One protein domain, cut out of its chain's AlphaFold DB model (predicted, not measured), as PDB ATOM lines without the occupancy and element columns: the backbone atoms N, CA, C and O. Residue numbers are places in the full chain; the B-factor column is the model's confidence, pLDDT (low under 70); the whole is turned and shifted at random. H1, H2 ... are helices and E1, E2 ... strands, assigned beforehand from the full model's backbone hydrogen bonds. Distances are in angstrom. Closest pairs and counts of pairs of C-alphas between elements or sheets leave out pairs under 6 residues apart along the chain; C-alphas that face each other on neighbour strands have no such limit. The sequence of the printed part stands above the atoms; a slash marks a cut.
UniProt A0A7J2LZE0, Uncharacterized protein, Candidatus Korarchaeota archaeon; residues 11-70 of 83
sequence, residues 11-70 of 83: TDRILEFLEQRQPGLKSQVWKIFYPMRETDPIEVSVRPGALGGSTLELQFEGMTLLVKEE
ATOM      1  N   THR A  11     235.166 199.508 213.791       94.25
ATOM      2  CA  THR A  11     236.543 199.905 214.106       94.25
ATOM      3  C   THR A  11     237.487 198.710 214.097       94.25
ATOM      4  O   THR A  11     238.447 198.701 213.334       94.25
ATOM      5  N   ASP A  12     237.183 197.666 214.867       94.88
ATOM      6  CA  ASP A  12     238.048 196.490 214.977       94.88
ATOM      7  C   ASP A  12     238.172 195.764 213.637       94.88
ATOM      8  O   ASP A  12     239.256 195.330 213.262       94.88
ATOM      9  N   ARG A  13     237.083 195.694 212.863       94.50
ATOM     10  CA  ARG A  13     237.110 195.091 211.524       94.50
ATOM     11  C   ARG A  13     237.976 195.881 210.543       94.50
ATOM     12  O   ARG A  13     238.706 195.263 209.774       94.50
ATOM     13  N   ILE A  14     237.931 197.213 210.587       95.62
ATOM     14  CA  ILE A  14     238.822 198.074 209.794       95.62
ATOM     15  C   ILE A  14     240.274 197.846 210.219       95.62
ATOM     16  O   ILE A  14     241.132 197.646 209.367       95.62
ATOM     17  N   LEU A  15     240.554 197.821 211.523       96.56
ATOM     18  CA  LEU A  15     241.903 197.606 212.049       96.56
ATOM     19  C   LEU A  15     242.489 196.253 211.613       96.56
ATOM     20  O   LEU A  15     243.629 196.199 211.159       96.56
ATOM     21  N   GLU A  16     241.712 195.174 211.703       96.00
ATOM     22  CA  GLU A  16     242.122 193.850 211.215       96.00
ATOM     23  C   GLU A  16     242.308 193.828 209.692       96.00
ATOM     24  O   GLU A  16     243.254 193.226 209.188       96.00
ATOM     25  N   PHE A  17     241.436 194.505 208.943       95.69
ATOM     26  CA  PHE A  17     241.579 194.622 207.495       95.69
ATOM     27  C   PHE A  17     242.870 195.352 207.103       95.69
ATOM     28  O   PHE A  17     243.568 194.909 206.192       95.69
ATOM     29  N   LEU A  18     243.219 196.436 207.799       96.00
ATOM     30  CA  LEU A  18     244.461 197.169 207.557       96.00
ATOM     31  C   LEU A  18     245.691 196.314 207.872       96.00
ATOM     32  O   LEU A  18     246.620 196.302 207.070       96.00
ATOM     33  N   GLU A  19     245.670 195.545 208.963       95.88
ATOM     34  CA  GLU A  19     246.749 194.606 209.305       95.88
ATOM     35  C   GLU A  19     246.949 193.535 208.222       95.88
ATOM     36  O   GLU A  19     248.078 193.207 207.864       95.88
ATOM     37  N   GLN A  20     245.856 193.023 207.649       94.69
ATOM     38  CA  GLN A  20     245.911 192.052 206.552       94.69
ATOM     39  C   GLN A  20     246.461 192.647 205.252       94.69
ATOM     40  O   GLN A  20     247.077 191.931 204.463       94.69
ATOM     41  N   ARG A  21     246.208 193.936 204.991       93.12
ATOM     42  CA  ARG A  21     246.685 194.628 203.784       93.12
ATOM     43  C   ARG A  21     248.148 195.035 203.892       93.12
ATOM     44  O   ARG A  21     248.880 194.899 202.916       93.12
ATOM     45  N   GLN A  22     248.554 195.523 205.057       91.81
ATOM     46  CA  GLN A  22     249.920 195.933 205.345       91.81
ATOM     47  C   GLN A  22     250.235 195.600 206.811       91.81
ATOM     48  O   GLN A  22     249.743 196.288 207.710       91.81
ATOM     49  N   PRO A  23     251.067 194.572 207.066       94.38
ATOM     50  CA  PRO A  23     251.437 194.186 208.422       94.38
ATOM     51  C   PRO A  23     252.007 195.360 209.220       94.38
ATOM     52  O   PRO A  23     252.840 196.124 208.727       94.38
ATOM     53  N   GLY A  24     251.541 195.515 210.455       93.88
ATOM     54  CA  GLY A  24     251.903 196.609 211.348       93.88
ATOM     55  C   GLY A  24     251.122 197.908 211.138       93.88
ATOM     56  O   GLY A  24     251.169 198.766 212.025       93.88
ATOM     57  N   LEU A  25     250.362 198.076 210.048       94.31
ATOM     58  CA  LEU A  25     249.623 199.316 209.777       94.31
ATOM     59  C   LEU A  25     248.550 199.591 210.838       94.31
ATOM     60  O   LEU A  25     248.355 200.744 211.222       94.31
ATOM     61  N   LYS A  26     247.929 198.543 211.398       95.88
ATOM     62  CA  LYS A  26     246.972 198.659 212.512       95.88
ATOM     63  C   LYS A  26     247.549 199.438 213.693       95.88
ATOM     64  O   LYS A  26     246.857 200.261 214.284       95.88
ATOM     65  N   SER A  27     248.821 199.202 214.022       96.31
ATOM     66  CA  SER A  27     249.509 199.870 215.138       96.31
ATOM     67  C   SER A  27     249.808 201.352 214.880       96.31
ATOM     68  O   SER A  27     250.088 202.101 215.817       96.31
ATOM     69  N   GLN A  28     249.754 201.776 213.615       96.44
ATOM     70  CA  GLN A  28     250.014 203.150 213.194       96.44
ATOM     71  C   GLN A  28     248.736 203.985 213.094       96.44
ATOM     72  O   GLN A  28     248.835 205.199 212.922       96.44
ATOM     73  N   VAL A  29     247.550 203.375 213.202       96.38
ATOM     74  CA  VAL A  29     246.272 204.092 213.146       96.38
ATOM     75  C   VAL A  29     246.148 205.028 214.344       96.38
ATOM     76  O   VAL A  29     246.253 204.616 215.496       96.38
ATOM     77  N   TRP A  30     245.919 206.306 214.054       94.19
ATOM     78  CA  TRP A  30     245.727 207.358 215.045       94.19
ATOM     79  C   TRP A  30     244.245 207.658 215.265       94.19
ATOM     80  O   TRP A  30     243.781 207.713 216.401       94.19
ATOM     81  N   LYS A  31     243.492 207.853 214.177       94.94
ATOM     82  CA  LYS A  31     242.055 208.150 214.216       94.94
ATOM     83  C   LYS A  31     241.338 207.536 213.021       94.94
ATOM     84  O   LYS A  31     241.920 207.371 211.951       94.94
ATOM     85  N   ILE A  32     240.061 207.230 213.221       96.38
ATOM     86  CA  ILE A  32     239.140 206.803 212.171       96.38
ATOM     87  C   ILE A  32     237.964 207.773 212.197       96.38
ATOM     88  O   ILE A  32     237.316 207.937 213.232       96.38
ATOM     89  N   PHE A  33     237.723 208.439 211.075       95.81
ATOM     90  CA  PHE A  33     236.605 209.345 210.883       95.81
ATOM     91  C   PHE A  33     235.525 208.639 210.068       95.81
ATOM     92  O   PHE A  33     235.717 208.306 208.898       95.81
ATOM     93  N   TYR A  34     234.386 208.409 210.718       94.88
ATOM     94  CA  TYR A  34     233.200 207.875 210.068       94.88
ATOM     95  C   TYR A  34     232.418 209.025 209.431       94.88
ATOM     96  O   TYR A  34     232.042 209.962 210.144       94.88
ATOM     97  N   PRO A  35     232.183 208.983 208.112       93.69
ATOM     98  CA  PRO A  35     231.470 210.038 207.424       93.69
ATOM     99  C   PRO A  35     229.993 210.035 207.813       93.69
ATOM    100  O   PRO A  35     229.427 209.021 208.221       93.69
ATOM    101  N   MET A  36     229.351 211.188 207.633       92.56
ATOM    102  CA  MET A  36     227.905 211.322 207.827       92.56
ATOM    103  C   MET A  36     227.104 210.803 206.626       92.56
ATOM    104  O   MET A  36     225.923 210.494 206.768       92.56
ATOM    105  N   ARG A  37     227.718 210.750 205.435       92.00
ATOM    106  CA  ARG A  37     227.098 210.276 204.191       92.00
ATOM    107  C   ARG A  37     227.750 208.975 203.755       92.00
ATOM    108  O   ARG A  37     228.968 208.859 203.768       92.00
ATOM    109  N   GLU A  38     226.934 208.040 203.286       83.50
ATOM    110  CA  GLU A  38     227.401 206.734 202.798       83.50
ATOM    111  C   GLU A  38     228.229 206.827 201.506       83.50
ATOM    112  O   GLU A  38     228.971 205.907 201.182       83.50
ATOM    113  N   THR A  39     228.106 207.932 200.764       88.38
ATOM    114  CA  THR A  39     228.892 208.200 199.550       88.38
ATOM    115  C   THR A  39     230.316 208.647 199.843       88.38
ATOM    116  O   THR A  39     231.169 208.574 198.960       88.38
ATOM    117  N   ASP A  40     230.561 209.154 201.049       94.50
ATOM    118  CA  ASP A  40     231.856 209.696 201.430       94.50
ATOM    119  C   ASP A  40     232.732 208.559 201.980       94.50
ATOM    120  O   ASP A  40     232.221 207.615 202.591       94.50
ATOM    121  N   PRO A  41     234.058 208.608 201.773       96.38
ATOM    122  CA  PRO A  41     234.940 207.572 202.275       96.38
ATOM    123  C   PRO A  41     235.076 207.646 203.799       96.38
ATOM    124  O   PRO A  41     235.022 208.714 204.412       96.38
ATOM    125  N   ILE A  42     235.344 206.498 204.413       96.62
ATOM    126  CA  ILE A  42     235.839 206.440 205.787       96.62
ATOM    127  C   ILE A  42     237.298 206.861 205.767       96.62
ATOM    128  O   ILE A  42     238.123 206.214 205.123       96.62
ATOM    129  N   GLU A  43     237.634 207.921 206.491       97.31
ATOM    130  CA  GLU A  43     239.017 208.375 206.559       97.31
ATOM    131  C   GLU A  43     239.740 207.714 207.728       97.31
ATOM    132  O   GLU A  43     239.284 207.741 208.871       97.31
ATOM    133  N   VAL A  44     240.908 207.146 207.454       97.38
ATOM    134  CA  VAL A  44     241.803 206.594 208.466       97.38
ATOM    135  C   VAL A  44     243.071 207.420 208.455       97.38
ATOM    136  O   VAL A  44     243.776 207.472 207.449       97.38
ATOM    137  N   SER A  45     243.377 208.063 209.573       96.69
ATOM    138  CA  SER A  45     244.639 208.777 209.711       96.69
ATOM    139  C   SER A  45     245.641 207.917 210.453       96.69
ATOM    140  O   SER A  45     245.357 207.404 211.539       96.69
ATOM    141  N   VAL A  46     246.812 207.757 209.853       96.31
ATOM    142  CA  VAL A  46     247.937 207.022 210.427       96.31
ATOM    143  C   VAL A  46     249.047 207.979 210.835       96.31
ATOM    144  O   VAL A  46     249.064 209.142 210.436       96.31
ATOM    145  N   ARG A  47     249.979 207.506 211.659       93.88
ATOM    146  CA  ARG A  47     251.136 208.301 212.075       93.88
ATOM    147  C   ARG A  47     251.930 208.821 210.862       93.88
ATOM    148  O   ARG A  47     252.037 208.102 209.866       93.88
ATOM    149  N   PRO A  48     252.524 210.024 210.955       92.31
ATOM    150  CA  PRO A  48     253.428 210.529 209.926       92.31
ATOM    151  C   PRO A  48     254.543 209.527 209.611       92.31
ATOM    152  O   PRO A  48     255.113 208.923 210.521       92.31
ATOM    153  N   GLY A  49     254.846 209.350 208.327       90.31
ATOM    154  CA  GLY A  49     255.842 208.399 207.833       90.31
ATOM    155  C   GLY A  49     255.368 206.945 207.717       90.31
ATOM    156  O   GLY A  49     256.108 206.127 207.176       90.31
ATOM    157  N   ALA A  50     254.157 206.597 208.169       91.62
ATOM    158  CA  ALA A  50     253.644 205.226 208.068       91.62
ATOM    159  C   ALA A  50     253.344 204.786 206.622       91.62
ATOM    160  O   ALA A  50     253.338 203.586 206.341       91.62
ATOM    161  N   LEU A  51     253.104 205.736 205.711       91.31
ATOM    162  CA  LEU A  51     252.827 205.490 204.291       91.31
ATOM    163  C   LEU A  51     253.913 206.074 203.376       91.31
ATOM    164  O   LEU A  51     253.758 206.065 202.154       91.31
ATOM    165  N   GLY A  52     254.997 206.618 203.939       88.94
ATOM    166  CA  GLY A  52     256.041 207.298 203.172       88.94
ATOM    167  C   GLY A  52     255.508 208.486 202.364       88.94
ATOM    168  O   GLY A  52     255.949 208.699 201.238       88.94
ATOM    169  N   GLY A  53     254.516 209.212 202.894       86.75
ATOM    170  CA  GLY A  53     253.862 210.334 202.210       86.75
ATOM    171  C   GLY A  53     252.819 209.937 201.159       86.75
ATOM    172  O   GLY A  53     252.264 210.806 200.489       86.75
ATOM    173  N   SER A  54     252.528 208.642 201.010       89.25
ATOM    174  CA  SER A  54     251.489 208.153 200.098       89.25
ATOM    175  C   SER A  54     250.104 208.159 200.752       89.25
ATOM    176  O   SER A  54     249.965 208.184 201.973       89.25
ATOM    177  N   THR A  55     249.061 208.107 199.926       93.69
ATOM    178  CA  THR A  55     247.676 207.862 200.357       93.69
ATOM    179  C   THR A  55     247.217 206.526 199.784       93.69
ATOM    180  O   THR A  55     247.519 206.221 198.630       93.69
ATOM    181  N   LEU A  56     246.502 205.729 200.577       94.44
ATOM    182  CA  LEU A  56     245.932 204.456 200.138       94.44
ATOM    183  C   LEU A  56     244.413 204.564 200.065       94.44
ATOM    184  O   LEU A  56     243.761 204.900 201.051       94.44
ATOM    185  N   GLU A  57     243.852 204.212 198.917       96.44
ATOM    186  CA  GLU A  57     242.413 204.052 198.740       96.44
ATOM    187  C   GLU A  57     242.084 202.556 198.673       96.44
ATOM    188  O   GLU A  57     242.607 201.825 197.829       96.44
ATOM    189  N   LEU A  58     241.257 202.075 199.600       95.50
ATOM    190  CA  LEU A  58     240.943 200.657 199.756       95.50
ATOM    191  C   LEU A  58     239.432 200.432 199.743       95.50
ATOM    192  O   LEU A  58     238.673 201.206 200.314       95.50
ATOM    193  N   GLN A  59     238.994 199.321 199.156       95.38
ATOM    194  CA  GLN A  59     237.597 198.886 199.226       95.38
ATOM    195  C   GLN A  59     237.380 197.952 200.420       95.38
ATOM    196  O   GLN A  59     238.049 196.918 200.538       95.38
ATOM    197  N   PHE A  60     236.429 198.298 201.288       92.19
ATOM    198  CA  PHE A  60     236.081 197.552 202.496       92.19
ATOM    199  C   PHE A  60     234.569 197.478 202.682       92.19
ATOM    200  O   PHE A  60     233.897 198.484 202.865       92.19
ATOM    201  N   GLU A  61     234.032 196.258 202.641       89.19
ATOM    202  CA  GLU A  61     232.602 195.978 202.848       89.19
ATOM    203  C   GLU A  61     231.636 196.823 201.986       89.19
ATOM    204  O   GLU A  61     230.495 197.045 202.375       89.19
ATOM    205  N   GLY A  62     232.070 197.247 200.791       88.75
ATOM    206  CA  GLY A  62     231.283 198.090 199.880       88.75
ATOM    207  C   GLY A  62     231.436 199.597 200.111       88.75
ATOM    208  O   GLY A  62     230.758 200.372 199.448       88.75
ATOM    209  N   MET A  63     232.320 200.003 201.022       91.31
ATOM    210  CA  MET A  63     232.691 201.391 201.294       91.31
ATOM    211  C   MET A  63     234.148 201.643 200.898       91.31
ATOM    212  O   MET A  63     234.996 200.746 200.971       91.31
ATOM    213  N   THR A  64     234.455 202.890 200.555       96.00
ATOM    214  CA  THR A  64     235.831 203.340 200.341       96.00
ATOM    215  C   THR A  64     236.469 203.729 201.678       96.00
ATOM    216  O   THR A  64     235.916 204.522 202.436       96.00
ATOM    217  N   LEU A  65     237.648 203.184 201.967       96.81
ATOM    218  CA  LEU A  65     238.550 203.608 203.035       96.81
ATOM    219  C   LEU A  65     239.663 204.462 202.430       96.81
ATOM    220  O   LEU A  65     240.408 203.985 201.573       96.81
ATOM    221  N   LEU A  66     239.810 205.690 202.917       97.31
ATOM    222  CA  LEU A  66     240.899 206.589 202.559       97.31
ATOM    223  C   LEU A  66     241.910 206.641 203.706       97.31
ATOM    224  O   LEU A  66     241.663 207.274 204.732       97.31
ATOM    225  N   VAL A  67     243.051 205.974 203.543       96.94
ATOM    226  CA  VAL A  67     244.123 205.940 204.543       96.94
ATOM    227  C   VAL A  67     245.176 206.981 204.185       96.94
ATOM    228  O   VAL A  67     245.812 206.891 203.135       96.94
ATOM    229  N   LYS A  68     245.368 207.964 205.062       96.19
ATOM    230  CA  LYS A  68     246.296 209.084 204.866       96.19
ATOM    231  C   LYS A  68     247.128 209.332 206.114       96.19
ATOM    232  O   LYS A  68     246.722 208.986 207.221       96.19
ATOM    233  N   GLU A  69     248.293 209.939 205.950       95.12
ATOM    234  CA  GLU A  69     249.087 210.368 207.099       95.12
ATOM    235  C   GLU A  69     248.405 211.543 207.814       95.12
ATOM    236  O   GLU A  69     247.799 212.416 207.188       95.12
ATOM    237  N   GLU A  70     248.474 211.544 209.142       92.75
ATOM    238  CA  GLU A  70     247.985 212.644 209.958       92.75
ATOM    239  C   GLU A  70     248.814 213.897 209.682       92.75
ATOM    240  O   GLU A  70     250.043 213.883 209.786       92.75
TER     241      GLU A  70
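AT A GLANCE: This is residues 11 to 70 of the 83 residues of an uncharacterized protein of Candidatus Korarchaeota archaeon (UniProt A0A7J2LZE0). A strongly twisted sheet of four strands has the helix H1 over one face, and the other face is bare of helices; H1 comes near all four strands, most of all the two at the edges, E1 and E3. The short helix H2 touches H1, only grazes the sheet and leads straight into E1. The printed part has 60 residues, with two named helices and four named strands in the order H1 H2 E1 E2 E3 E4; the sheet runs E1, E2, E4, E3 and is mixed, with two antiparallel hairpins joined side by side by the parallel pair E2 and E4. The class is mixed, helices and strands. The whole is compact, with a radius of gyration of the C-alphas of 10.6 A, and rounded, spanning 29 by 20 by 16 A.

HOW THE PARTS SIT: H1, residues 11 to 21, is on the sheet formed by E1, residues 29 to 33, E2, residues 42 to 46, E4, residues 63 to 69, and E3, residues 56 to 60, with 21 pairs of C-alphas within 10 A. This gives two layers, a helix on one face of a sheet. The closest C-alphas of H1 and E1 are those of Thr 11 and Ile 32, 7.6 A apart; those of H1 and E3 are Ile 14 and Phe 60, 7.8 A apart. H2, residues 25 to 28, touches H1, where the closest C-alphas, of Glu 19 and Lys 26, are 5.2 A apart. H2 only grazes the sheet, and its closest C-alpha to E2 is that of Gln 28, 5.2 A from that of Val 46. In H1 every O i to N i+4 pair is within hydrogen-bond range; H2 is too short for such a pair, and its one O i to N i+3 pair is within range. E1 and E2 form a hairpin, antiparallel at 158 degrees, with N 33 and O 43 at 2.8 A and N 45 and O 31 at 2.9 A. E2 and E4 are parallel at 24 degrees, with N 44 and O 66 at 2.8 A and N 68 and O 44 at 2.9 A. E3 and E4 form a second hairpin, antiparallel at 151 degrees, with N 58 and O 65 at 2.9 A and N 67 and O 56 at 2.8 A. The edge strands E1 and E3 are apart, and so are E2 and E3.

IN THESE COORDINATES: H1 begins at C-alpha 11, at (236.543, 199.905, 214.106), and measures 15.4 A from first to last C-alpha. H2 follows at residues 25 to 28 and measures 5.2 A. E1, residues 29 to 33, measures 11.2 A, and E2, residues 42 to 46, measures 13.0 A from C-alpha 42 at (235.839, 206.440, 205.787). E3, residues 56 to 60, measures 12.3 A. E4, residues 63 to 69, is the longest strand at 19.6 A and ends at C-alpha 69, at (249.087, 210.368, 207.099).

THE WHOLE: The two C-alphas farthest apart, those of Pro 23 and Arg 37, are 29.5 A from each other, and the first and last printed C-alphas, of Thr 11 and Glu 70, are 17.6 A apart. The printed part has no cut. The links from H1 to H2, from H2 to E1 and from E3 to E4 are tight; those from E1 to E2, with 8 residues, and from E2 to E3, with 9, are short, and no link is long. The C-alphas of the sheet lie up to 5.0 A off the best plane through them. The mean pLDDT of the printed part is 94.0, and no printed residue is under 70.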